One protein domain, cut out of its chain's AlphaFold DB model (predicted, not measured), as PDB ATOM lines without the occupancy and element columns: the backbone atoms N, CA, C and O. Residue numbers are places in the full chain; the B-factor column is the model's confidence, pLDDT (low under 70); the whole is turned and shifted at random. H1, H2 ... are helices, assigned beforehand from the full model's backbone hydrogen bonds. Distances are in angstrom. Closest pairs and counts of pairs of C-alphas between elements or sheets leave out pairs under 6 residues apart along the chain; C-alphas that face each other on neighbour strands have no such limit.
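What this domain is: This is residues 2 to 175 of the 175 residues of an uncharacterized protein of Selenomonas sp. oral taxon 126 (UniProt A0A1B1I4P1). Six helices form a long, open triangular frame: H2 and H5 make the two sloping sides, H3 and H4 fill the apex between them, and H1 and H6 reach in from the two base corners until their ends, at Leu 4 and Leu 173, come close and make a corner, with their lines about perpendicular at 81 degrees. At one base corner H2 folds back from H1 as a V, and at the other H6 folds back from H5; the space between H1 and the apex is empty, and contacts are few. The printed part has 174 residues with six named helices, H1 to H6 in chain order, and no named strand: its class is all helix. It is extended, with a radius of gyration of the C-alphas of 25.7 A and spans of 87 by 42 by 28 A.

Where its parts are: H1, residues 3 to 41, is the longest helix by residues and runs 55.5 A from C-alpha 3 at (-51.408, 40.030, 35.175) to C-alpha 41. H2, residues 46 to 78, spans 48.7 A from C-alpha 46 at (-77.010, 27.710, -8.458). H3 holds residues 88 to 100 and H4 residues 102 to 111. H5, residues 114 to 143, spans 43.0 A. H6, residues 151 to 173, spans 32.8 A and ends with C-alpha 173 at (-43.285, 42.599, 36.673).

How they stand to each other: Residues 28 to 36 of H1 touch residues 52 to 59 of H2, closest at the C-alphas of Tyr 32 and Leu 55, 6.5 A apart, at a steep tilt of 47 degrees, opposite ways. H2 and H3 form a helical hairpin at a shallow tilt of 26 degrees, with the closest C-alphas, Ala 76 and Gln 98, 5.1 A apart. H2 also touches H4 at Met 73 and Pro 102, whose C-alphas are 5.3 A apart. H3 and H4 only just touch, with 3 pairs of C-alphas within 8 A, and only at the corner; the closest are those of Leu 97 and Trp 105, at 5.6 A. H3 touches H5 at a steep tilt of 50 degrees, with the C-alphas of Ala 90 and Leu 118 closest at 5.3 A. H5 and H6 form a second helical hairpin, closest at the C-alphas of Tyr 132 and Ile 165, 6.6 A apart. H6 is close to H1 but not clearly touching; the closest C-alphas, Leu 4 and Leu 173, are 6.9 A apart. H1 and H5 are apart, among others. Every O i to N i+4 pair is within hydrogen-bond range in H1, H3, H4, H5 and H6, and 28 of 29 in H2.

The domain as a whole: The C-alphas farthest apart, Glu 43 and Gly 146, are 86.7 A apart, while those of Val 2 and His 175 are 6.9 A apart. The printed part has no cut and no long link. Residues 9 to 24 of H1 and 63 to 68 of H2 stand free. The mean pLDDT of the printed part is 80.8; 38 residues are under 70, among them 2 to 15 and 35 to 44, and the mean of H1 is 63.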
ATOM      1  N   VAL A   2     -50.835  37.064  38.345       40.12
ATOM      2  CA  VAL A   2     -52.015  36.966  37.474       40.12
ATOM      3  C   VAL A   2     -51.827  37.824  36.211       40.12
ATOM      4  O   VAL A   2     -51.950  37.281  35.131       40.12
ATOM      5  N   LEU A   3     -51.334  39.068  36.292       43.00
ATOM      6  CA  LEU A   3     -51.408  40.030  35.175       43.00
ATOM      7  C   LEU A   3     -50.408  39.851  34.009       43.00
ATOM      8  O   LEU A   3     -50.832  39.960  32.865       43.00
ATOM      9  N   LEU A   4     -49.115  39.552  34.215       37.69
ATOM     10  CA  LEU A   4     -48.176  39.304  33.083       37.69
ATOM     11  C   LEU A   4     -48.172  37.846  32.628       37.69
ATOM     12  O   LEU A   4     -47.924  37.587  31.456       37.69
ATOM     13  N   ALA A   5     -48.524  36.897  33.501       47.78
ATOM     14  CA  ALA A   5     -48.865  35.555  33.040       47.78
ATOM     15  C   ALA A   5     -50.152  35.604  32.208       47.78
ATOM     16  O   ALA A   5     -50.197  34.984  31.155       47.78
ATOM     17  N   GLU A   6     -51.154  36.396  32.607       47.66
ATOM     18  CA  GLU A   6     -52.322  36.694  31.776       47.66
ATOM     19  C   GLU A   6     -51.942  37.460  30.517       47.66
ATOM     20  O   GLU A   6     -52.450  37.104  29.469       47.66
ATOM     21  N   HIS A   7     -51.037  38.442  30.553       48.09
ATOM     22  CA  HIS A   7     -50.625  39.174  29.352       48.09
ATOM     23  C   HIS A   7     -49.860  38.275  28.376       48.09
ATOM     24  O   HIS A   7     -50.135  38.314  27.182       48.09
ATOM     25  N   LEU A   8     -48.934  37.437  28.845       53.97
ATOM     26  CA  LEU A   8     -48.202  36.486  28.003       53.97
ATOM     27  C   LEU A   8     -49.108  35.355  27.513       53.97
ATOM     28  O   LEU A   8     -48.966  34.899  26.382       53.97
ATOM     29  N   LYS A   9     -50.066  34.918  28.335       63.84
ATOM     30  CA  LYS A   9     -51.094  33.949  27.942       63.84
ATOM     31  C   LYS A   9     -52.077  34.561  26.946       63.84
ATOM     32  O   LYS A   9     -52.460  33.874  26.012       63.84
ATOM     33  N   LYS A  10     -52.403  35.846  27.095       67.19
ATOM     34  CA  LYS A  10     -53.215  36.636  26.168       67.19
ATOM     35  C   LYS A  10     -52.467  36.888  24.864       67.19
ATOM     36  O   LYS A  10     -53.056  36.741  23.808       67.19
ATOM     37  N   GLU A  11     -51.173  37.195  24.896       63.44
ATOM     38  CA  GLU A  11     -50.354  37.313  23.683       63.44
ATOM     39  C   GLU A  11     -50.187  35.968  22.981       63.44
ATOM     40  O   GLU A  11     -50.302  35.916  21.761       63.44
ATOM     41  N   ARG A  12     -49.969  34.870  23.718       65.62
ATOM     42  CA  ARG A  12     -49.973  33.523  23.132       65.62
ATOM     43  C   ARG A  12     -51.324  33.181  22.529       65.62
ATOM     44  O   ARG A  12     -51.346  32.739  21.393       65.62
ATOM     45  N   SER A  13     -52.427  33.442  23.229       67.31
ATOM     46  CA  SER A  13     -53.756  33.190  22.674       67.31
ATOM     47  C   SER A  13     -54.037  34.077  21.468       67.31
ATOM     48  O   SER A  13     -54.621  33.603  20.513       67.31
ATOM     49  N   LEU A  14     -53.599  35.340  21.466       67.00
ATOM     50  CA  LEU A  14     -53.741  36.235  20.314       67.00
ATOM     51  C   LEU A  14     -52.891  35.770  19.128       67.00
ATOM     52  O   LEU A  14     -53.336  35.889  17.995       67.00
ATOM     53  N   ARG A  15     -51.700  35.208  19.369       66.25
ATOM     54  CA  ARG A  15     -50.885  34.578  18.319       66.25
ATOM     55  C   ARG A  15     -51.511  33.295  17.802       66.25
ATOM     56  O   ARG A  15     -51.577  33.135  16.598       66.25
ATOM     57  N   GLU A  16     -51.997  32.420  18.677       71.62
ATOM     58  CA  GLU A  16     -52.694  31.190  18.281       71.62
ATOM     59  C   GLU A  16     -53.986  31.504  17.517       71.62
ATOM     60  O   GLU A  16     -54.287  30.835  16.538       71.62
ATOM     61  N   ILE A  17     -54.726  32.544  17.922       71.31
ATOM     62  CA  ILE A  17     -55.885  33.061  17.184       71.31
ATOM     63  C   ILE A  17     -55.434  33.582  15.820       71.31
ATOM     64  O   ILE A  17     -55.968  33.126  14.822       71.31
ATOM     65  N   ALA A  18     -54.406  34.431  15.752       62.09
ATOM     66  CA  ALA A  18     -53.903  34.956  14.482       62.09
ATOM     67  C   ALA A  18     -53.344  33.858  13.556       62.09
ATOM     68  O   ALA A  18     -53.501  33.928  12.342       62.09
ATOM     69  N   GLU A  19     -52.683  32.833  14.095       68.31
ATOM     70  CA  GLU A  19     -52.197  31.672  13.337       68.31
ATOM     71  C   GLU A  19     -53.358  30.813  12.827       68.31
ATOM     72  O   GLU A  19     -53.312  30.334  11.694       68.31
ATOM     73  N   ARG A  20     -54.415  30.653  13.630       70.75
ATOM     74  CA  ARG A  20     -55.629  29.929  13.246       70.75
ATOM     75  C   ARG A  20     -56.440  30.691  12.204       70.75
ATOM     76  O   ARG A  20     -56.815  30.089  11.208       70.75
ATOM     77  N   GLU A  21     -56.624  31.995  12.383       63.00
ATOM     78  CA  GLU A  21     -57.223  32.902  11.399       63.00
ATOM     79  C   GLU A  21     -56.422  32.863  10.092       63.00
ATOM     80  O   GLU A  21     -56.994  32.676   9.025       63.00
ATOM     81  N   ASN A  22     -55.087  32.919  10.149       65.06
ATOM     82  CA  ASN A  22     -54.246  32.793   8.954       65.06
ATOM     83  C   ASN A  22     -54.388  31.426   8.264       65.06
ATOM     84  O   ASN A  22     -54.380  31.367   7.034       65.06
ATOM     85  N   ALA A  23     -54.515  30.334   9.023       67.38
ATOM     86  CA  ALA A  23     -54.745  29.001   8.468       67.38
ATOM     87  C   ALA A  23     -56.150  28.863   7.857       67.38
ATOM     88  O   ALA A  23     -56.307  28.249   6.804       67.38
ATOM     89  N   GLU A  24     -57.166  29.458   8.482       67.00
ATOM     90  CA  GLU A  24     -58.532  29.532   7.955       67.00
ATOM     91  C   GLU A  24     -58.579  30.356   6.664       67.00
ATOM     92  O   GLU A  24     -59.158  29.898   5.683       67.00
ATOM     93  N   ILE A  25     -57.880  31.494   6.603       64.56
ATOM     94  CA  ILE A  25     -57.751  32.291   5.377       64.56
ATOM     95  C   ILE A  25     -57.018  31.506   4.282       64.56
ATOM     96  O   ILE A  25     -57.405  31.573   3.119       64.56
ATOM     97  N   PHE A  26     -55.981  30.735   4.625       58.88
ATOM     98  CA  PHE A  26     -55.284  29.893   3.649       58.88
ATOM     99  C   PHE A  26     -56.205  28.810   3.063       58.88
ATOM    100  O   PHE A  26     -56.243  28.634   1.847       58.88
ATOM    101  N   ASN A  27     -57.008  28.151   3.903       72.19
ATOM    102  CA  ASN A  27     -58.010  27.180   3.452       72.19
ATOM    103  C   ASN A  27     -59.113  27.836   2.602       72.19
ATOM    104  O   ASN A  27     -59.530  27.268   1.597       72.19
ATOM    105  N   LEU A  28     -59.571  29.038   2.973       68.88
ATOM    106  CA  LEU A  28     -60.555  29.803   2.195       68.88
ATOM    107  C   LEU A  28     -59.992  30.225   0.831       68.88
ATOM    108  O   LEU A  28     -60.702  30.150  -0.168       68.88
ATOM    109  N   MET A  29     -58.712  30.606   0.764       65.31
ATOM    110  CA  MET A  29     -58.017  30.898  -0.493       65.31
ATOM    111  C   MET A  29     -57.912  29.668  -1.400       65.31
ATOM    112  O   MET A  29     -58.089  29.786  -2.611       65.31
ATOM    113  N   GLU A  30     -57.630  28.494  -0.831       72.88
ATOM    114  CA  GLU A  30     -57.568  27.231  -1.575       72.88
ATOM    115  C   GLU A  30     -58.952  26.839  -2.118       72.88
ATOM    116  O   GLU A  30     -59.087  26.562  -3.310       72.88
ATOM    117  N   GLN A  31     -60.001  26.947  -1.295       66.19
ATOM    118  CA  GLN A  31     -61.392  26.735  -1.716       66.19
ATOM    119  C   GLN A  31     -61.840  27.737  -2.787       66.19
ATOM    120  O   GLN A  31     -62.491  27.356  -3.759       66.19
ATOM    121  N   TYR A  32     -61.472  29.014  -2.654       65.75
ATOM    122  CA  TYR A  32     -61.753  30.031  -3.664       65.75
ATOM    123  C   TYR A  32     -61.054  29.714  -4.992       65.75
ATOM    124  O   TYR A  32     -61.669  29.841  -6.050       65.75
ATOM    125  N   ALA A  33     -59.798  29.258  -4.962       70.44
ATOM    126  CA  ALA A  33     -59.064  28.866  -6.163       70.44
ATOM    127  C   ALA A  33     -59.698  27.648  -6.858       70.44
ATOM    128  O   ALA A  33     -59.842  27.644  -8.083       70.44
ATOM    129  N   GLU A  34     -60.127  26.649  -6.085       70.31
ATOM    130  CA  GLU A  34     -60.799  25.448  -6.591       70.31
ATOM    131  C   GLU A  34     -62.167  25.784  -7.212       70.31
ATOM    132  O   GLU A  34     -62.465  25.370  -8.333       70.31
ATOM    133  N   MET A  35     -62.957  26.635  -6.553       59.50
ATOM    134  CA  MET A  35     -64.254  27.096  -7.063       59.50
ATOM    135  C   MET A  35     -64.132  28.028  -8.274       59.50
ATOM    136  O   MET A  35     -64.931  27.922  -9.203       59.50
ATOM    137  N   THR A  36     -63.116  28.898  -8.313       64.62
ATOM    138  CA  THR A  36     -62.808  29.736  -9.488       64.62
ATOM    139  C   THR A  36     -62.476  28.864 -10.695       64.62
ATOM    140  O   THR A  36     -62.932  29.136 -11.804       64.62
ATOM    141  N   TYR A  37     -61.694  27.801 -10.489       65.31
ATOM    142  CA  TYR A  37     -61.372  26.838 -11.537       65.31
ATOM    143  C   TYR A  37     -62.626  26.101 -12.027       65.31
ATOM    144  O   TYR A  37     -62.853  26.034 -13.233       65.31
ATOM    145  N   LEU A  38     -63.478  25.619 -11.117       58.84
ATOM    146  CA  LEU A  38     -64.740  24.964 -11.478       58.84
ATOM    147  C   LEU A  38     -65.684  25.906 -12.236       58.84
ATOM    148  O   LEU A  38     -66.216  25.492 -13.253       58.84
ATOM    149  N   TYR A  39     -65.802  27.176 -11.839       56.75
ATOM    150  CA  TYR A  39     -66.586  28.192 -12.561       56.75
ATOM    151  C   TYR A  39     -66.074  28.471 -13.983       56.75
ATOM    152  O   TYR A  39     -66.845  28.800 -14.882       56.75
ATOM    153  N   GLN A  40     -64.760  28.372 -14.198       59.59
ATOM    154  CA  GLN A  40     -64.139  28.605 -15.505       59.59
ATOM    155  C   GLN A  40     -64.192  27.379 -16.432       59.59
ATOM    156  O   GLN A  40     -64.028  27.542 -17.643       59.59
ATOM    157  N   VAL A  41     -64.392  26.170 -15.890       60.19
ATOM    158  CA  VAL A  41     -64.333  24.898 -16.637       60.19
ATOM    159  C   VAL A  41     -65.697  24.194 -16.752       60.19
ATOM    160  O   VAL A  41     -65.935  23.529 -17.760       60.19
ATOM    161  N   GLU A  42     -66.613  24.367 -15.794       58.47
ATOM    162  CA  GLU A  42     -67.962  23.774 -15.761       58.47
ATOM    163  C   GLU A  42     -69.030  24.813 -15.343       58.47
ATOM    164  O   GLU A  42     -68.742  25.775 -14.636       58.47
ATOM    165  N   GLU A  43     -70.290  24.636 -15.768       58.66
ATOM    166  CA  GLU A  43     -71.408  25.436 -15.237       58.66
ATOM    167  C   GLU A  43     -71.658  25.030 -13.774       58.66
ATOM    168  O   GLU A  43     -72.047  23.892 -13.492       58.66
ATOM    169  N   LEU A  44     -71.412  25.947 -12.833       63.91
ATOM    170  CA  LEU A  44     -71.691  25.723 -11.415       63.91
ATOM    171  C   LEU A  44     -73.197  25.525 -11.185       63.91
ATOM    172  O   LEU A  44     -74.045  26.106 -11.861       63.91
ATOM    173  N   SER A  45     -73.550  24.721 -10.179       76.31
ATOM    174  CA  SER A  45     -74.934  24.688  -9.709       76.31
ATOM    175  C   SER A  45     -75.306  26.043  -9.077       76.31
ATOM    176  O   SER A  45     -74.435  26.700  -8.505       76.31
ATOM    177  N   PRO A  46     -76.589  26.447  -9.075       78.19
ATOM    178  CA  PRO A  46     -77.010  27.710  -8.458       78.19
ATOM    179  C   PRO A  46     -76.620  27.843  -6.974       78.19
ATOM    180  O   PRO A  46     -76.385  28.941  -6.476       78.19
ATOM    181  N   GLU A  47     -76.536  26.721  -6.249       78.00
ATOM    182  CA  GLU A  47     -76.067  26.690  -4.856       78.00
ATOM    183  C   GLU A  47     -74.557  26.952  -4.753       78.00
ATOM    184  O   GLU A  47     -74.110  27.657  -3.848       78.00
ATOM    185  N   ALA A  48     -73.776  26.415  -5.692       73.06
ATOM    186  CA  ALA A  48     -72.334  26.595  -5.755       73.06
ATOM    187  C   ALA A  48     -71.940  28.008  -6.229       73.06
ATOM    188  O   ALA A  48     -70.965  28.564  -5.727       73.06
ATOM    189  N   GLU A  49     -72.726  28.628  -7.117       74.81
ATOM    190  CA  GLU A  49     -72.569  30.040  -7.498       74.81
ATOM    191  C   GLU A  49     -72.772  30.975  -6.298       74.81
ATOM    192  O   GLU A  49     -71.939  31.839  -6.036       74.81
ATOM    193  N   ALA A  50     -73.827  30.759  -5.504       82.19
ATOM    194  CA  ALA A  50     -74.088  31.568  -4.313       82.19
ATOM    195  C   ALA A  50     -72.982  31.429  -3.247       82.19
ATOM    196  O   ALA A  50     -72.621  32.409  -2.592       82.19
ATOM    197  N   GLN A  51     -72.425  30.225  -3.071       76.62
ATOM    198  CA  GLN A  51     -71.273  29.998  -2.186       76.62
ATOM    199  C   GLN A  51     -70.008  30.689  -2.709       76.62
ATOM    200  O   GLN A  51     -69.267  31.288  -1.928       76.62
ATOM    201  N   PHE A  52     -69.779  30.649  -4.022       77.44
ATOM    202  CA  PHE A  52     -68.658  31.334  -4.654       77.44
ATOM    203  C   PHE A  52     -68.744  32.856  -4.489       77.44
ATOM    204  O   PHE A  52     -67.753  33.477  -4.114       77.44
ATOM    205  N   GLU A  53     -69.917  33.464  -4.687       82.12
ATOM    206  CA  GLU A  53     -70.110  34.905  -4.477       82.12
ATOM    207  C   GLU A  53     -69.841  35.323  -3.023       82.12
ATOM    208  O   GLU A  53     -69.193  36.345  -2.785       82.12
ATOM    209  N   GLN A  54     -70.272  34.518  -2.044       83.25
ATOM    210  CA  GLN A  54     -69.981  34.762  -0.625       83.25
ATOM    211  C   GLN A  54     -68.480  34.678  -0.327       83.25
ATOM    212  O   GLN A  54     -67.938  35.565   0.332       83.25
ATOM    213  N   LEU A  55     -67.797  33.648  -0.836       79.69
ATOM    214  CA  LEU A  55     -66.346  33.511  -0.694       79.69
ATOM    215  C   LEU A  55     -65.605  34.671  -1.364       79.69
ATOM    216  O   LEU A  55     -64.669  35.214  -0.785       79.69
ATOM    217  N   ASN A  56     -66.048  35.092  -2.548       79.75
ATOM    218  CA  ASN A  56     -65.472  36.222  -3.267       79.75
ATOM    219  C   ASN A  56     -65.591  37.523  -2.461       79.75
ATOM    220  O   ASN A  56     -64.633  38.286  -2.367       79.75
ATOM    221  N   GLN A  57     -66.745  37.755  -1.832       82.94
ATOM    222  CA  GLN A  57     -66.963  38.922  -0.984       82.94
ATOM    223  C   GLN A  57     -66.031  38.922   0.240       82.94
ATOM    224  O   GLN A  57     -65.391  39.936   0.516       82.94
ATOM    225  N   VAL A  58     -65.892  37.779   0.922       86.00
ATOM    226  CA  VAL A  58     -64.957  37.618   2.053       86.00
ATOM    227  C   VAL A  58     -63.510  37.846   1.610       86.00
ATOM    228  O   VAL A  58     -62.760  38.539   2.292       86.00
ATOM    229  N   MET A  59     -63.119  37.318   0.448       77.38
ATOM    230  CA  MET A  59     -61.776  37.505  -0.106       77.38
ATOM    231  C   MET A  59     -61.470  38.975  -0.411       77.38
ATOM    232  O   MET A  59     -60.396  39.457  -0.056       77.38
ATOM    233  N   ILE A  60     -62.415  39.704  -1.011       84.88
ATOM    234  CA  ILE A  60     -62.276  41.146  -1.263       84.88
ATOM    235  C   ILE A  60     -62.121  41.907   0.060       84.88
ATOM    236  O   ILE A  60     -61.249  42.767   0.184       84.88
ATOM    237  N   GLU A  61     -62.938  41.591   1.066       84.50
ATOM    238  CA  GLU A  61     -62.853  42.221   2.386       84.50
ATOM    239  C   GLU A  61     -61.489  41.960   3.046       84.50
ATOM    240  O   GLU A  61     -60.824  42.906   3.472       84.50
ATOM    241  N   GLU A  62     -61.002  40.721   3.031       82.38
ATOM    242  CA  GLU A  62     -59.671  40.356   3.530       82.38
ATOM    243  C   GLU A  62     -58.536  41.078   2.787       82.38
ATOM    244  O   GLU A  62     -57.619  41.621   3.410       82.38
ATOM    245  N   GLU A  63     -58.588  41.155   1.455       82.38
ATOM    246  CA  GLU A  63     -57.599  41.894   0.664       82.38
ATOM    247  C   GLU A  63     -57.589  43.390   1.001       82.38
ATOM    248  O   GLU A  63     -56.515  43.995   1.139       82.38
ATOM    249  N   THR A  64     -58.764  43.997   1.195       85.88
ATOM    250  CA  THR A  64     -58.846  45.402   1.613       85.88
ATOM    251  C   THR A  64     -58.248  45.610   3.001       85.88
ATOM    252  O   THR A  64     -57.430  46.517   3.174       85.88
ATOM    253  N   GLN A  65     -58.557  44.744   3.971       85.00
ATOM    254  CA  GLN A  65     -57.994  44.816   5.322       85.00
ATOM    255  C   GLN A  65     -56.474  44.635   5.321       85.00
ATOM    256  O   GLN A  65     -55.756  45.397   5.970       85.00
ATOM    257  N   ARG A  66     -55.953  43.686   4.535       83.50
ATOM    258  CA  ARG A  66     -54.504  43.490   4.352       83.50
ATOM    259  C   ARG A  66     -53.832  44.735   3.791       83.50
ATOM    260  O   ARG A  66     -52.788  45.142   4.295       83.50
ATOM    261  N   THR A  67     -54.446  45.363   2.792       88.44
ATOM    262  CA  THR A  67     -53.928  46.594   2.181       88.44
ATOM    263  C   THR A  67     -53.909  47.748   3.184       88.44
ATOM    264  O   THR A  67     -52.909  48.459   3.284       88.44
ATOM    265  N   ILE A  68     -54.974  47.905   3.978       87.25
ATOM    266  CA  ILE A  68     -55.048  48.913   5.045       87.25
ATOM    267  C   ILE A  68     -53.949  48.670   6.084       87.25
ATOM    268  O   ILE A  68     -53.205  49.591   6.417       87.25
ATOM    269  N   ARG A  69     -53.802  47.429   6.558       85.44
ATOM    270  CA  ARG A  69     -52.786  47.058   7.550       85.44
ATOM    271  C   ARG A  69     -51.371  47.318   7.041       85.44
ATOM    272  O   ARG A  69     -50.550  47.865   7.772       85.44
ATOM    273  N   GLN A  70     -51.096  46.974   5.785       88.88
ATOM    274  CA  GLN A  70     -49.808  47.227   5.145       88.88
ATOM    275  C   GLN A  70     -49.509  48.731   5.077       88.88
ATOM    276  O   GLN A  70     -48.429  49.161   5.483       88.88
ATOM    277  N   ALA A  71     -50.481  49.542   4.651       90.81
ATOM    278  CA  ALA A  71     -50.334  50.994   4.614       90.81
ATOM    279  C   ALA A  71     -50.077  51.587   6.012       90.81
ATOM    280  O   ALA A  71     -49.221  52.455   6.175       90.81
ATOM    281  N   GLN A  72     -50.764  51.083   7.041       91.12
ATOM    282  CA  GLN A  72     -50.535  51.495   8.428       91.12
ATOM    283  C   GLN A  72     -49.141  51.107   8.930       91.12
ATOM    284  O   GLN A  72     -48.524  51.892   9.643       91.12
ATOM    285  N   MET A  73     -48.629  49.921   8.582       88.75
ATOM    286  CA  MET A  73     -47.262  49.510   8.933       88.75
ATOM    287  C   MET A  73     -46.221  50.425   8.282       88.75
ATOM    288  O   MET A  73     -45.255  50.826   8.933       88.75
ATOM    289  N   GLU A  74     -46.429  50.794   7.018       92.62
ATOM    290  CA  GLU A  74     -45.559  51.721   6.291       92.62
ATOM    291  C   GLU A  74     -45.588  53.132   6.892       92.62
ATOM    292  O   GLU A  74     -44.529  53.740   7.067       92.62
ATOM    293  N   GLU A  75     -46.768  53.637   7.265       92.69
ATOM    294  CA  GLU A  75     -46.918  54.914   7.978       92.69
ATOM    295  C   GLU A  75     -46.235  54.851   9.354       92.69
ATOM    296  O   GLU A  75     -45.409  55.703   9.692       92.69
ATOM    297  N   ALA A  76     -46.515  53.804  10.132       92.62
ATOM    298  CA  ALA A  76     -45.968  53.603  11.469       92.62
ATOM    299  C   ALA A  76     -44.434  53.551  11.469       92.62
ATOM    300  O   ALA A  76     -43.805  54.155  12.340       92.62
ATOM    301  N   ALA A  77     -43.827  52.883  10.484       89.88
ATOM    302  CA  ALA A  77     -42.375  52.764  10.345       89.88
ATOM    303  C   ALA A  77     -41.670  54.108  10.080       89.88
ATOM    304  O   ALA A  77     -40.485  54.251  10.385       89.88
ATOM    305  N   GLN A  78     -42.378  55.095   9.526       91.75
ATOM    306  CA  GLN A  78     -41.825  56.418   9.217       91.75
ATOM    307  C   GLN A  78     -41.991  57.426  10.360       91.75
ATOM    308  O   GLN A  78     -41.366  58.490  10.341       91.75
ATOM    309  N   MET A  79     -42.832  57.118  11.349       92.00
ATOM    310  CA  MET A  79     -43.166  58.039  12.428       92.00
ATOM    311  C   MET A  79     -42.549  57.615  13.759       92.00
ATOM    312  O   MET A  79     -42.789  56.516  14.260       92.00
ATOM    313  N   ASP A  80     -41.827  58.556  14.367       92.69
ATOM    314  CA  ASP A  80     -41.277  58.452  15.717       92.69
ATOM    315  C   ASP A  80     -42.015  59.380  16.690       92.69
ATOM    316  O   ASP A  80     -42.544  60.434  16.312       92.69
ATOM    317  N   GLU A  81     -41.982  59.023  17.974       93.69
ATOM    318  CA  GLU A  81     -42.474  59.871  19.051       93.69
ATOM    319  C   GLU A  81     -41.640  61.150  19.218       93.69
ATOM    320  O   GLU A  81     -40.443  61.202  18.913       93.69
ATOM    321  N   LYS A  82     -42.278  62.209  19.730       91.81
ATOM    322  CA  LYS A  82     -41.641  63.505  19.990       91.81
ATOM    323  C   LYS A  82     -41.948  63.962  21.426       91.81
ATOM    324  O   LYS A  82     -43.125  64.046  21.774       91.81
ATOM    325  N   PRO A  83     -40.938  64.313  22.249       92.81
ATOM    326  CA  PRO A  83     -39.505  64.105  22.024       92.81
ATOM    327  C   PRO A  83     -39.142  62.616  21.944       92.81
ATOM    328  O   PRO A  83     -39.769  61.783  22.588       92.81
ATOM    329  N   ARG A  84     -38.100  62.298  21.172       92.94
ATOM    330  CA  ARG A  84     -37.643  60.919  20.986       92.94
ATOM    331  C   ARG A  84     -37.029  60.368  22.272       92.94
ATOM    332  O   ARG A  84     -36.107  60.969  22.827       92.94
ATOM    333  N   ILE A  85     -37.489  59.196  22.699       93.50
ATOM    334  CA  ILE A  85     -36.963  58.472  23.854       93.50
ATOM    335  C   ILE A  85     -35.805  57.573  23.407       93.50
ATOM    336  O   ILE A  85     -35.933  56.711  22.528       93.50
ATOM    337  N   ALA A  86     -34.644  57.795  24.021       90.50
ATOM    338  CA  ALA A  86     -33.450  56.984  23.825       90.50
ATOM    339  C   ALA A  86     -33.457  55.749  24.742       90.50
ATOM    340  O   ALA A  86     -34.069  55.752  25.806       90.50
ATOM    341  N   GLY A  87     -32.727  54.708  24.337       90.00
ATOM    342  CA  GLY A  87     -32.575  53.472  25.104       90.00
ATOM    343  C   GLY A  87     -32.963  52.233  24.306       90.00
ATOM    344  O   GLY A  87     -33.829  52.270  23.428       90.00
ATOM    345  N   ARG A  88     -32.298  51.111  24.605       88.12
ATOM    346  CA  ARG A  88     -32.488  49.846  23.879       88.12
ATOM    347  C   ARG A  88     -33.920  49.327  24.011       88.12
ATOM    348  O   ARG A  88     -34.485  48.848  23.035       88.12
ATOM    349  N   TRP A  89     -34.517  49.449  25.192       86.00
ATOM    350  CA  TRP A  89     -35.873  48.961  25.447       86.00
ATOM    351  C   TRP A  89     -36.941  49.829  24.793       86.00
ATOM    352  O   TRP A  89     -37.856  49.287  24.179       86.00
ATOM    353  N   ALA A  90     -36.770  51.153  24.813       90.31
ATOM    354  CA  ALA A  90     -37.610  52.058  24.034       90.31
ATOM    355  C   ALA A  90     -37.530  51.744  22.529       90.31
ATOM    356  O   ALA A  90     -38.552  51.698  21.854       90.31
ATOM    357  N   GLN A  91     -36.333  51.448  22.003       90.25
ATOM    358  CA  GLN A  91     -36.157  51.046  20.604       90.25
ATOM    359  C   GLN A  91     -36.851  49.719  20.271       90.25
ATOM    360  O   GLN A  91     -37.537  49.644  19.254       90.25
ATOM    361  N   ILE A  92     -36.699  48.694  21.114       86.38
ATOM    362  CA  ILE A  92     -37.358  47.394  20.920       86.38
ATOM    363  C   ILE A  92     -38.878  47.556  20.964       86.38
ATOM    364  O   ILE A  92     -39.573  47.048  20.085       86.38
ATOM    365  N   ARG A  93     -39.406  48.289  21.954       91.06
ATOM    366  CA  ARG A  93     -40.849  48.505  22.088       91.06
ATOM    367  C   ARG A  93     -41.415  49.308  20.919       91.06
ATOM    368  O   ARG A  93     -42.473  48.944  20.418       91.06
ATOM    369  N   ARG A  94     -40.701  50.336  20.449       92.62
ATOM    370  CA  ARG A  94     -41.070  51.099  19.246       92.62
ATOM    371  C   ARG A  94     -41.174  50.185  18.026       92.62
ATOM    372  O   ARG A  94     -42.223  50.142  17.399       92.62
ATOM    373  N   ALA A  95     -40.131  49.401  17.748       90.12
ATOM    374  CA  ALA A  95     -40.119  48.482  16.611       90.12
ATOM    375  C   ALA A  95     -41.242  47.432  16.695       90.12
ATOM    376  O   ALA A  95     -41.874  47.118  15.687       90.12
ATOM    377  N   TYR A  96     -41.525  46.923  17.901       90.19
ATOM    378  CA  TYR A  96     -42.647  46.015  18.141       90.19
ATOM    379  C   TYR A  96     -43.992  46.667  17.807       90.19
ATOM    380  O   TYR A  96     -44.768  46.090  17.053       90.19
ATOM    381  N   LEU A  97     -44.256  47.871  18.323       91.19
ATOM    382  CA  LEU A  97     -45.507  48.587  18.063       91.19
ATOM    383  C   LEU A  97     -45.657  48.927  16.575       91.19
ATOM    384  O   LEU A  97     -46.709  48.676  16.007       91.19
ATOM    385  N   GLN A  98     -44.594  49.389  15.915       91.38
ATOM    386  CA  GLN A  98     -44.616  49.691  14.478       91.38
ATOM    387  C   GLN A  98     -44.908  48.457  13.608       91.38
ATOM    388  O   GLN A  98     -45.574  48.580  12.584       91.38
ATOM    389  N   SER A  99     -44.425  47.275  14.007       87.38
ATOM    390  CA  SER A  99     -44.539  46.055  13.192       87.38
ATOM    391  C   SER A  99     -45.794  45.236  13.493       87.38
ATOM    392  O   SER A  99     -46.377  44.657  12.584       87.38
ATOM    393  N   TYR A 100     -46.195  45.146  14.764       84.94
ATOM    394  CA  TYR A 100     -47.257  44.236  15.210       84.94
ATOM    395  C   TYR A 100     -48.550  44.953  15.604       84.94
ATOM    396  O   TYR A 100     -49.619  44.363  15.479       84.94
ATOM    397  N   HIS A 101     -48.469  46.214  16.043       89.75
ATOM    398  CA  HIS A 101     -49.624  47.014  16.475       89.75
ATOM    399  C   HIS A 101     -49.586  48.427  15.864       89.75
ATOM    400  O   HIS A 101     -49.594  49.420  16.600       89.75
ATOM    401  N   PRO A 102     -49.514  48.550  14.522       91.94
ATOM    402  CA  PRO A 102     -49.302  49.836  13.854       91.94
ATOM    403  C   PRO A 102     -50.437  50.830  14.129       91.94
ATOM    404  O   PRO A 102     -50.185  52.015  14.330       91.94
ATOM    405  N   GLU A 103     -51.680  50.355  14.234       92.88
ATOM    406  CA  GLU A 103     -52.834  51.183  14.605       92.88
ATOM    407  C   GLU A 103     -52.686  51.798  15.996       92.88
ATOM    408  O   GLU A 103     -52.943  52.989  16.189       92.88
ATOM    409  N   GLU A 104     -52.244  50.998  16.968       93.31
ATOM    410  CA  GLU A 104     -52.010  51.462  18.330       93.31
ATOM    411  C   GLU A 104     -50.878  52.489  18.355       93.31
ATOM    412  O   GLU A 104     -51.029  53.542  18.971       93.31
ATOM    413  N   TRP A 105     -49.785  52.232  17.631       94.88
ATOM    414  CA  TRP A 105     -48.672  53.172  17.509       94.88
ATOM    415  C   TRP A 105     -49.119  54.522  16.944       94.88
ATOM    416  O   TRP A 105     -48.879  55.567  17.553       94.88
ATOM    417  N   LEU A 106     -49.832  54.510  15.814       94.94
ATOM    418  CA  LEU A 106     -50.348  55.722  15.179       94.94
ATOM    419  C   LEU A 106     -51.342  56.451  16.090       94.94
ATOM    420  O   LEU A 106     -51.296  57.680  16.193       94.94
ATOM    421  N   ARG A 107     -52.204  55.719  16.808       96.06
ATOM    422  CA  ARG A 107     -53.101  56.293  17.820       96.06
ATOM    423  C   ARG A 107     -52.306  57.000  18.916       96.06
ATOM    424  O   ARG A 107     -52.588  58.162  19.194       96.06
ATOM    425  N   MET A 108     -51.306  56.337  19.492       95.19
ATOM    426  CA  MET A 108     -50.464  56.883  20.560       95.19
ATOM    427  C   MET A 108     -49.672  58.114  20.116       95.19
ATOM    428  O   MET A 108     -49.463  59.036  20.907       95.19
ATOM    429  N   LEU A 109     -49.231  58.160  18.858       95.19
ATOM    430  CA  LEU A 109     -48.576  59.337  18.290       95.19
ATOM    431  C   LEU A 109     -49.543  60.518  18.159       95.19
ATOM    432  O   LEU A 109     -49.177  61.644  18.491       95.19
ATOM    433  N   ARG A 110     -50.784  60.266  17.723       94.50
ATOM    434  CA  ARG A 110     -51.829  61.298  17.599       94.50
ATOM    435  C   ARG A 110     -52.273  61.839  18.958       94.50
ATOM    436  O   ARG A 110     -52.514  63.036  19.078       94.50
ATOM    437  N   THR A 111     -52.372  60.981  19.972       95.00
ATOM    438  CA  THR A 111     -52.770  61.367  21.338       95.00
ATOM    439  C   THR A 111     -51.614  61.922  22.175       95.00
ATOM    440  O   THR A 111     -51.852  62.483  23.241       95.00
ATOM    441  N   GLY A 112     -50.366  61.790  21.713       92.94
ATOM    442  CA  GLY A 112     -49.173  62.175  22.473       92.94
ATOM    443  C   GLY A 112     -48.795  61.189  23.588       92.94
ATOM    444  O   GLY A 112     -47.930  61.494  24.406       92.94
ATOM    445  N   GLU A 113     -49.407  60.003  23.620       94.81
ATOM    446  CA  GLU A 113     -49.165  58.942  24.609       94.81
ATOM    447  C   GLU A 113     -47.893  58.124  24.320       94.81
ATOM    448  O   GLU A 113     -47.375  57.443  25.206       94.81
ATOM    449  N   ALA A 114     -47.353  58.196  23.097       93.56
ATOM    450  CA  ALA A 114     -46.184  57.413  22.689       93.56
ATOM    451  C   ALA A 114     -44.939  57.711  23.546       93.56
ATOM    452  O   ALA A 114     -44.289  56.795  24.054       93.56
ATOM    453  N   THR A 115     -44.636  58.993  23.756       95.00
ATOM    454  CA  THR A 115     -43.498  59.445  24.568       95.00
ATOM    455  C   THR A 115     -43.585  58.966  26.025       95.00
ATOM    456  O   THR A 115     -42.653  58.286  26.466       95.00
ATOM    457  N   PRO A 116     -44.661  59.256  26.791       94.31
ATOM    458  CA  PRO A 116     -44.752  58.810  28.181       94.31
ATOM    459  C   PRO A 116     -44.771  57.282  28.307       94.31
ATOM    460  O   PRO A 116     -44.167  56.750  29.237       94.31
ATOM    461  N   HIS A 117     -45.371  56.560  27.355       91.31
ATOM    462  CA  HIS A 117     -45.340  55.098  27.354       91.31
ATOM    463  C   HIS A 117     -43.914  54.546  27.216       91.31
ATOM    464  O   HIS A 117     -43.487  53.706  28.009       91.31
ATOM    465  N   LEU A 118     -43.143  55.028  26.236       93.31
ATOM    466  CA  LEU A 118     -41.765  54.568  26.045       93.31
ATOM    467  C   LEU A 118     -40.853  54.983  27.204       93.31
ATOM    468  O   LEU A 118     -39.962  54.222  27.589       93.31
ATOM    469  N   GLN A 119     -41.099  56.150  27.799       92.69
ATOM    470  CA  GLN A 119     -40.399  56.586  29.003       92.69
ATOM    471  C   GLN A 119     -40.684  55.656  30.193       92.69
ATOM    472  O   GLN A 119     -39.749  55.272  30.896       92.69
ATOM    473  N   GLN A 120     -41.936  55.233  30.381       89.31
ATOM    474  CA  GLN A 120     -42.314  54.281  31.426       89.31
ATOM    475  C   GLN A 120     -41.590  52.937  31.256       89.31
ATOM    476  O   GLN A 120     -41.024  52.417  32.215       89.31
ATOM    477  N   ILE A 121     -41.541  52.396  30.036       87.38
ATOM    478  CA  ILE A 121     -40.812  51.149  29.744       87.38
ATOM    479  C   ILE A 121     -39.322  51.286  30.085       87.38
ATOM    480  O   ILE A 121     -38.726  50.384  30.678       87.38
ATOM    481  N   GLN A 122     -38.718  52.424  29.742       86.75
ATOM    482  CA  GLN A 122     -37.315  52.698  30.032       86.75
ATOM    483  C   GLN A 122     -37.046  52.797  31.543       86.75
ATOM    484  O   GLN A 122     -36.019  52.305  32.014       86.75
ATOM    485  N   GLN A 123     -37.971  53.386  32.303       87.81
ATOM    486  CA  GLN A 123     -37.891  53.455  33.761       87.81
ATOM    487  C   GLN A 123     -38.004  52.064  34.399       87.81
ATOM    488  O   GLN A 123     -37.137  51.686  35.186       87.81
ATOM    489  N   ILE A 124     -39.007  51.272  34.005       86.44
ATOM    490  CA  ILE A 124     -39.209  49.908  34.518       86.44
ATOM    491  C   ILE A 124     -37.960  49.056  34.290       86.44
ATOM    492  O   ILE A 124     -37.543  48.313  35.180       86.44
ATOM    493  N   GLN A 125     -37.320  49.179  33.125       85.75
ATOM    494  CA  GLN A 125     -36.069  48.474  32.876       85.75
ATOM    495  C   GLN A 125     -34.961  48.921  33.834       85.75
ATOM    496  O   GLN A 125     -34.295  48.068  34.414       85.75
ATOM    497  N   GLN A 126     -34.728  50.225  33.978       86.75
ATOM    498  CA  GLN A 126     -33.661  50.730  34.846       86.75
ATOM    499  C   GLN A 126     -33.850  50.270  36.294       86.75
ATOM    500  O   GLN A 126     -32.894  49.825  36.928       86.75
ATOM    501  N   GLU A 127     -35.086  50.311  36.789       89.00
ATOM    502  CA  GLU A 127     -35.442  49.814  38.118       89.00
ATOM    503  C   GLU A 127     -35.205  48.304  38.229       89.00
ATOM    504  O   GLU A 127     -34.553  47.844  39.167       89.00
ATOM    505  N   THR A 128     -35.662  47.526  37.246       84.38
ATOM    506  CA  THR A 128     -35.479  46.066  37.220       84.38
ATOM    507  C   THR A 128     -34.000  45.681  37.174       84.38
ATOM    508  O   THR A 128     -33.571  44.787  37.898       84.38
ATOM    509  N   GLU A 129     -33.192  46.375  36.374       87.69
ATOM    510  CA  GLU A 129     -31.754  46.124  36.253       87.69
ATOM    511  C   GLU A 129     -30.997  46.495  37.533       87.69
ATOM    512  O   GLU A 129     -30.125  45.744  37.976       87.69
ATOM    513  N   ALA A 130     -31.345  47.619  38.166       90.94
ATOM    514  CA  ALA A 130     -30.772  48.001  39.452       90.94
ATOM    515  C   ALA A 130     -31.095  46.957  40.534       90.94
ATOM    516  O   ALA A 130     -30.206  46.538  41.279       90.94
ATOM    517  N   ARG A 131     -32.346  46.484  40.576       89.56
ATOM    518  CA  ARG A 131     -32.780  45.426  41.498       89.56
ATOM    519  C   ARG A 131     -32.064  44.106  41.230       89.56
ATOM    520  O   ARG A 131     -31.562  43.505  42.176       89.56
ATOM    521  N   TYR A 132     -31.954  43.694  39.966       89.25
ATOM    522  CA  TYR A 132     -31.207  42.501  39.566       89.25
ATOM    523  C   TYR A 132     -29.771  42.543  40.089       89.25
ATOM    524  O   TYR A 132     -29.337  41.614  40.763       89.25
ATOM    525  N   ARG A 133     -29.052  43.647  39.843       92.62
ATOM    526  CA  ARG A 133     -27.658  43.809  40.284       92.62
ATOM    527  C   ARG A 133     -27.525  43.732  41.800       92.62
ATOM    528  O   ARG A 133     -26.645  43.030  42.288       92.62
ATOM    529  N   ALA A 134     -28.408  44.406  42.535       93.38
ATOM    530  CA  ALA A 134     -28.391  44.386  43.994       93.38
ATOM    531  C   ALA A 134     -28.664  42.980  44.561       93.38
ATOM    532  O   ALA A 134     -27.991  42.545  45.496       93.38
ATOM    533  N   MET A 135     -29.627  42.251  43.988       92.06
ATOM    534  CA  MET A 135     -29.922  40.873  44.392       92.06
ATOM    535  C   MET A 135     -28.768  39.928  44.048       92.06
ATOM    536  O   MET A 135     -28.399  39.101  44.880       92.06
ATOM    537  N   TYR A 136     -28.172  40.081  42.863       90.56
ATOM    538  CA  TYR A 136     -27.072  39.237  42.409       90.56
ATOM    539  C   TYR A 136     -25.847  39.415  43.300       90.56
ATOM    540  O   TYR A 136     -25.336  38.426  43.808       90.56
ATOM    541  N   GLN A 137     -25.442  40.658  43.579       92.50
ATOM    542  CA  GLN A 137     -24.323  40.951  44.481       92.50
ATOM    543  C   GLN A 137     -24.531  40.331  45.865       92.50
ATOM    544  O   GLN A 137     -23.640  39.672  46.394       92.50
ATOM    545  N   ARG A 138     -25.734  40.473  46.431       93.25
ATOM    546  CA  ARG A 138     -26.056  39.913  47.748       93.25
ATOM    547  C   ARG A 138     -25.963  38.384  47.779       93.25
ATOM    548  O   ARG A 138     -25.493  37.818  48.765       93.25
ATOM    549  N   GLU A 139     -26.452  37.707  46.745       90.25
ATOM    550  CA  GLU A 139     -26.399  36.244  46.681       90.25
ATOM    551  C   GLU A 139     -25.000  35.729  46.320       90.25
ATOM    552  O   GLU A 139     -24.562  34.713  46.859       90.25
ATOM    553  N   GLU A 140     -24.254  36.456  45.491       90.38
ATOM    554  CA  GLU A 140     -22.850  36.181  45.185       90.38
ATOM    555  C   GLU A 140     -21.980  36.279  46.450       90.38
ATOM    556  O   GLU A 140     -21.231  35.347  46.748       90.38
ATOM    557  N   GLU A 141     -22.151  37.328  47.262       91.12
ATOM    558  CA  GLU A 141     -21.500  37.486  48.574       91.12
ATOM    559  C   GLU A 141     -21.796  36.330  49.531       91.12
ATOM    560  O   GLU A 141     -20.935  35.901  50.298       91.12
ATOM    561  N   ARG A 142     -23.020  35.805  49.483       88.19
ATOM    562  CA  ARG A 142     -23.471  34.742  50.378       88.19
ATOM    563  C   ARG A 142     -23.008  33.355  49.939       88.19
ATOM    564  O   ARG A 142     -22.728  32.507  50.789       88.19
ATOM    565  N   GLN A 143     -23.015  33.089  48.636       84.12
ATOM    566  CA  GLN A 143     -22.929  31.730  48.098       84.12
ATOM    567  C   GLN A 143     -21.638  31.443  47.330       84.12
ATOM    568  O   GLN A 143     -21.324  30.266  47.127       84.12
ATOM    569  N   ILE A 144     -20.908  32.470  46.894       85.50
ATOM    570  CA  ILE A 144     -19.743  32.325  46.014       85.50
ATOM    571  C   ILE A 144     -18.508  32.982  46.634       85.50
ATOM    572  O   ILE A 144     -17.486  32.315  46.804       85.50
ATOM    573  N   LEU A 145     -18.588  34.258  47.015       82.69
ATOM    574  CA  LEU A 145     -17.428  34.989  47.519       82.69
ATOM    575  C   LEU A 145     -16.896  34.375  48.822       82.69
ATOM    576  O   LEU A 145     -17.637  34.067  49.754       82.69
ATOM    577  N   GLY A 146     -15.576  34.178  48.876       79.94
ATOM    578  CA  GLY A 146     -14.890  33.576  50.024       79.94
ATOM    579  C   GLY A 146     -15.091  32.062  50.183       79.94
ATOM    580  O   GLY A 146     -14.573  31.486  51.139       79.94
ATOM    581  N   GLN A 147     -15.805  31.401  49.266       80.75
ATOM    582  CA  GLN A 147     -15.970  29.946  49.251       80.75
ATOM    583  C   GLN A 147     -14.866  29.293  48.400       80.75
ATOM    584  O   GLN A 147     -14.538  29.770  47.318       80.75
ATOM    585  N   ASN A 148     -14.318  28.158  48.849       81.06
ATOM    586  CA  ASN A 148     -13.363  27.358  48.064       81.06
ATOM    587  C   ASN A 148     -14.099  26.495  47.022       81.06
ATOM    588  O   ASN A 148     -14.137  25.270  47.135       81.06
ATOM    589  N   LEU A 149     -14.724  27.139  46.036       81.44
ATOM    590  CA  LEU A 149     -15.440  26.464  44.952       81.44
ATOM    591  C   LEU A 149     -14.493  26.112  43.806       81.44
ATOM    592  O   LEU A 149     -13.567  26.855  43.485       81.44
ATOM    593  N   LYS A 150     -14.738  24.973  43.153       84.25
ATOM    594  CA  LYS A 150     -14.097  24.666  41.866       84.25
ATOM    595  C   LYS A 150     -14.827  25.417  40.749       84.25
ATOM    596  O   LYS A 150     -16.037  25.596  40.827       84.25
ATOM    597  N   GLY A 151     -14.134  25.773  39.665       81.88
ATOM    598  CA  GLY A 151     -14.701  26.633  38.610       81.88
ATOM    599  C   GLY A 151     -16.048  26.172  38.019       81.88
ATOM    600  O   GLY A 151     -16.896  27.001  37.714       81.88
ATOM    601  N   LEU A 152     -16.307  24.861  37.910       87.12
ATOM    602  CA  LEU A 152     -17.625  24.362  37.479       87.12
ATOM    603  C   LEU A 152     -18.721  24.549  38.541       87.12
ATOM    604  O   LEU A 152     -19.863  24.824  38.186       87.12
ATOM    605  N   GLU A 153     -18.389  24.406  39.823       85.75
ATOM    606  CA  GLU A 153     -19.325  24.599  40.939       85.75
ATOM    607  C   GLU A 153     -19.689  26.079  41.093       85.75
ATOM    608  O   GLU A 153     -20.849  26.410  41.328       85.75
ATOM    609  N   GLU A 154     -18.722  26.974  40.895       85.62
ATOM    610  CA  GLU A 154     -18.941  28.422  40.863       85.62
ATOM    611  C   GLU A 154     -19.892  28.825  39.726       85.62
ATOM    612  O   GLU A 154     -20.892  29.501  39.970       85.62
ATOM    613  N   ILE A 155     -19.660  28.322  38.505       87.75
ATOM    614  CA  ILE A 155     -20.551  28.567  37.357       87.75
ATOM    615  C   ILE A 155     -21.962  28.033  37.628       87.75
ATOM    616  O   ILE A 155     -22.948  28.693  37.298       87.75
ATOM    617  N   GLN A 156     -22.087  26.842  38.220       85.88
ATOM    618  CA  GLN A 156     -23.393  26.280  38.572       85.88
ATOM    619  C   GLN A 156     -24.131  27.147  39.599       85.88
ATOM    620  O   GLN A 156     -25.324  27.398  39.425       85.88
ATOM    621  N   ARG A 157     -23.437  27.634  40.636       87.31
ATOM    622  CA  ARG A 157     -24.034  28.519  41.647       87.31
ATOM    623  C   ARG A 157     -24.439  29.864  41.060       87.31
ATOM    624  O   ARG A 157     -25.553  30.301  41.316       87.31
ATOM    625  N   SER A 158     -23.591  30.469  40.232       85.88
ATOM    626  CA  SER A 158     -23.909  31.721  39.540       85.88
ATOM    627  C   SER A 158     -25.184  31.572  38.700       85.88
ATOM    628  O   SER A 158     -26.142  32.309  38.910       85.88
ATOM    629  N   ARG A 159     -25.284  30.526  37.867       88.06
ATOM    630  CA  ARG A 159     -26.499  30.256  37.074       88.06
ATOM    631  C   ARG A 159     -27.749  30.035  37.924       88.06
ATOM    632  O   ARG A 159     -28.839  30.443  37.531       88.06
ATOM    633  N   MET A 160     -27.614  29.369  39.071       91.50
ATOM    634  CA  MET A 160     -28.733  29.172  39.993       91.50
ATOM    635  C   MET A 160     -29.215  30.509  40.572       91.50
ATOM    636  O   MET A 160     -30.419  30.752  40.603       91.50
ATOM    637  N   ILE A 161     -28.286  31.378  40.981       86.88
ATOM    638  CA  ILE A 161     -28.587  32.731  41.464       86.88
ATOM    639  C   ILE A 161     -29.289  33.538  40.364       86.88
ATOM    640  O   ILE A 161     -30.337  34.130  40.614       86.88
ATOM    641  N   GLU A 162     -28.772  33.512  39.132       86.12
ATOM    642  CA  GLU A 162     -29.402  34.182  37.988       86.12
ATOM    643  C   GLU A 162     -30.842  33.707  37.769       86.12
ATOM    644  O   GLU A 162     -31.742  34.534  37.612       86.12
ATOM    645  N   ALA A 163     -31.075  32.390  37.786       87.38
ATOM    646  CA  ALA A 163     -32.401  31.813  37.587       87.38
ATOM    647  C   ALA A 163     -33.386  32.249  38.683       87.38
ATOM    648  O   ALA A 163     -34.489  32.696  38.368       87.38
ATOM    649  N   GLN A 164     -32.968  32.196  39.951       88.94
ATOM    650  CA  GLN A 164     -33.790  32.607  41.096       88.94
ATOM    651  C   GLN A 164     -34.160  34.090  41.033       88.94
ATOM    652  O   GLN A 164     -35.320  34.457  41.216       88.94
ATOM    653  N   ILE A 165     -33.190  34.960  40.746       87.44
ATOM    654  CA  ILE A 165     -33.442  36.403  40.651       87.44
ATOM    655  C   ILE A 165     -34.356  36.704  39.463       87.44
ATOM    656  O   ILE A 165     -35.272  37.517  39.584       87.44
ATOM    657  N   THR A 166     -34.141  36.036  38.328       81.31
ATOM    658  CA  THR A 166     -34.981  36.208  37.137       81.31
ATOM    659  C   THR A 166     -36.425  35.805  37.419       81.31
ATOM    660  O   THR A 166     -37.338  36.528  37.026       81.31
ATOM    661  N   GLU A 167     -36.649  34.701  38.135       87.44
ATOM    662  CA  GLU A 167     -37.987  34.266  38.548       87.44
ATOM    663  C   GLU A 167     -38.680  35.323  39.420       87.44
ATOM    664  O   GLU A 167     -39.807  35.717  39.118       87.44
ATOM    665  N   VAL A 168     -37.986  35.851  40.435       87.25
ATOM    666  CA  VAL A 168     -38.528  36.891  41.326       87.25
ATOM    667  C   VAL A 168     -38.874  38.164  40.556       87.25
ATOM    668  O   VAL A 168     -39.986  38.674  40.667       87.25
ATOM    669  N   LEU A 169     -37.953  38.672  39.733       80.88
ATOM    670  CA  LEU A 169     -38.186  39.905  38.977       80.88
ATOM    671  C   LEU A 169     -39.290  39.740  37.928       80.88
ATOM    672  O   LEU A 169     -40.082  40.657  37.723       80.88
ATOM    673  N   THR A 170     -39.384  38.571  37.293       78.44
ATOM    674  CA  THR A 170     -40.467  38.276  36.344       78.44
ATOM    675  C   THR A 170     -41.817  38.214  37.057       78.44
ATOM    676  O   THR A 170     -42.807  38.727  36.538       78.44
ATOM    677  N   ALA A 171     -41.872  37.616  38.252       79.44
ATOM    678  CA  ALA A 171     -43.086  37.569  39.057       79.44
ATOM    679  C   ALA A 171     -43.544  38.970  39.491       79.44
ATOM    680  O   ALA A 171     -44.743  39.250  39.434       79.44
ATOM    681  N   ASP A 172     -42.612  39.851  39.854       77.12
ATOM    682  CA  ASP A 172     -42.902  41.234  40.243       77.12
ATOM    683  C   ASP A 172     -43.392  42.088  39.077       77.12
ATOM    684  O   ASP A 172     -44.362  42.818  39.228       77.12
ATOM    685  N   LEU A 173     -42.783  41.955  37.896       71.31
ATOM    686  CA  LEU A 173     -43.285  42.599  36.673       71.31
ATOM    687  C   LEU A 173     -44.672  42.073  36.271       71.31
ATOM    688  O   LEU A 173     -45.365  42.686  35.461       71.31
ATOM    689  N   ALA A 174     -45.073  40.924  36.824       62.75
ATOM    690  CA  ALA A 174     -46.375  40.315  36.627       62.75
ATOM    691  C   ALA A 174     -47.480  40.773  37.570       62.75
ATOM    692  O   ALA A 174     -48.573  40.191  37.505       62.75
ATOM    693  N   HIS A 175     -47.196  41.707  38.469       48.69
ATOM    694  CA  HIS A 175     -48.104  42.234  39.481       48.69
ATOM    695  C   HIS A 175     -48.294  43.738  39.303       48.69
ATOM    696  O   HIS A 175     -49.433  44.171  39.576       48.69
TER     697      HIS A 175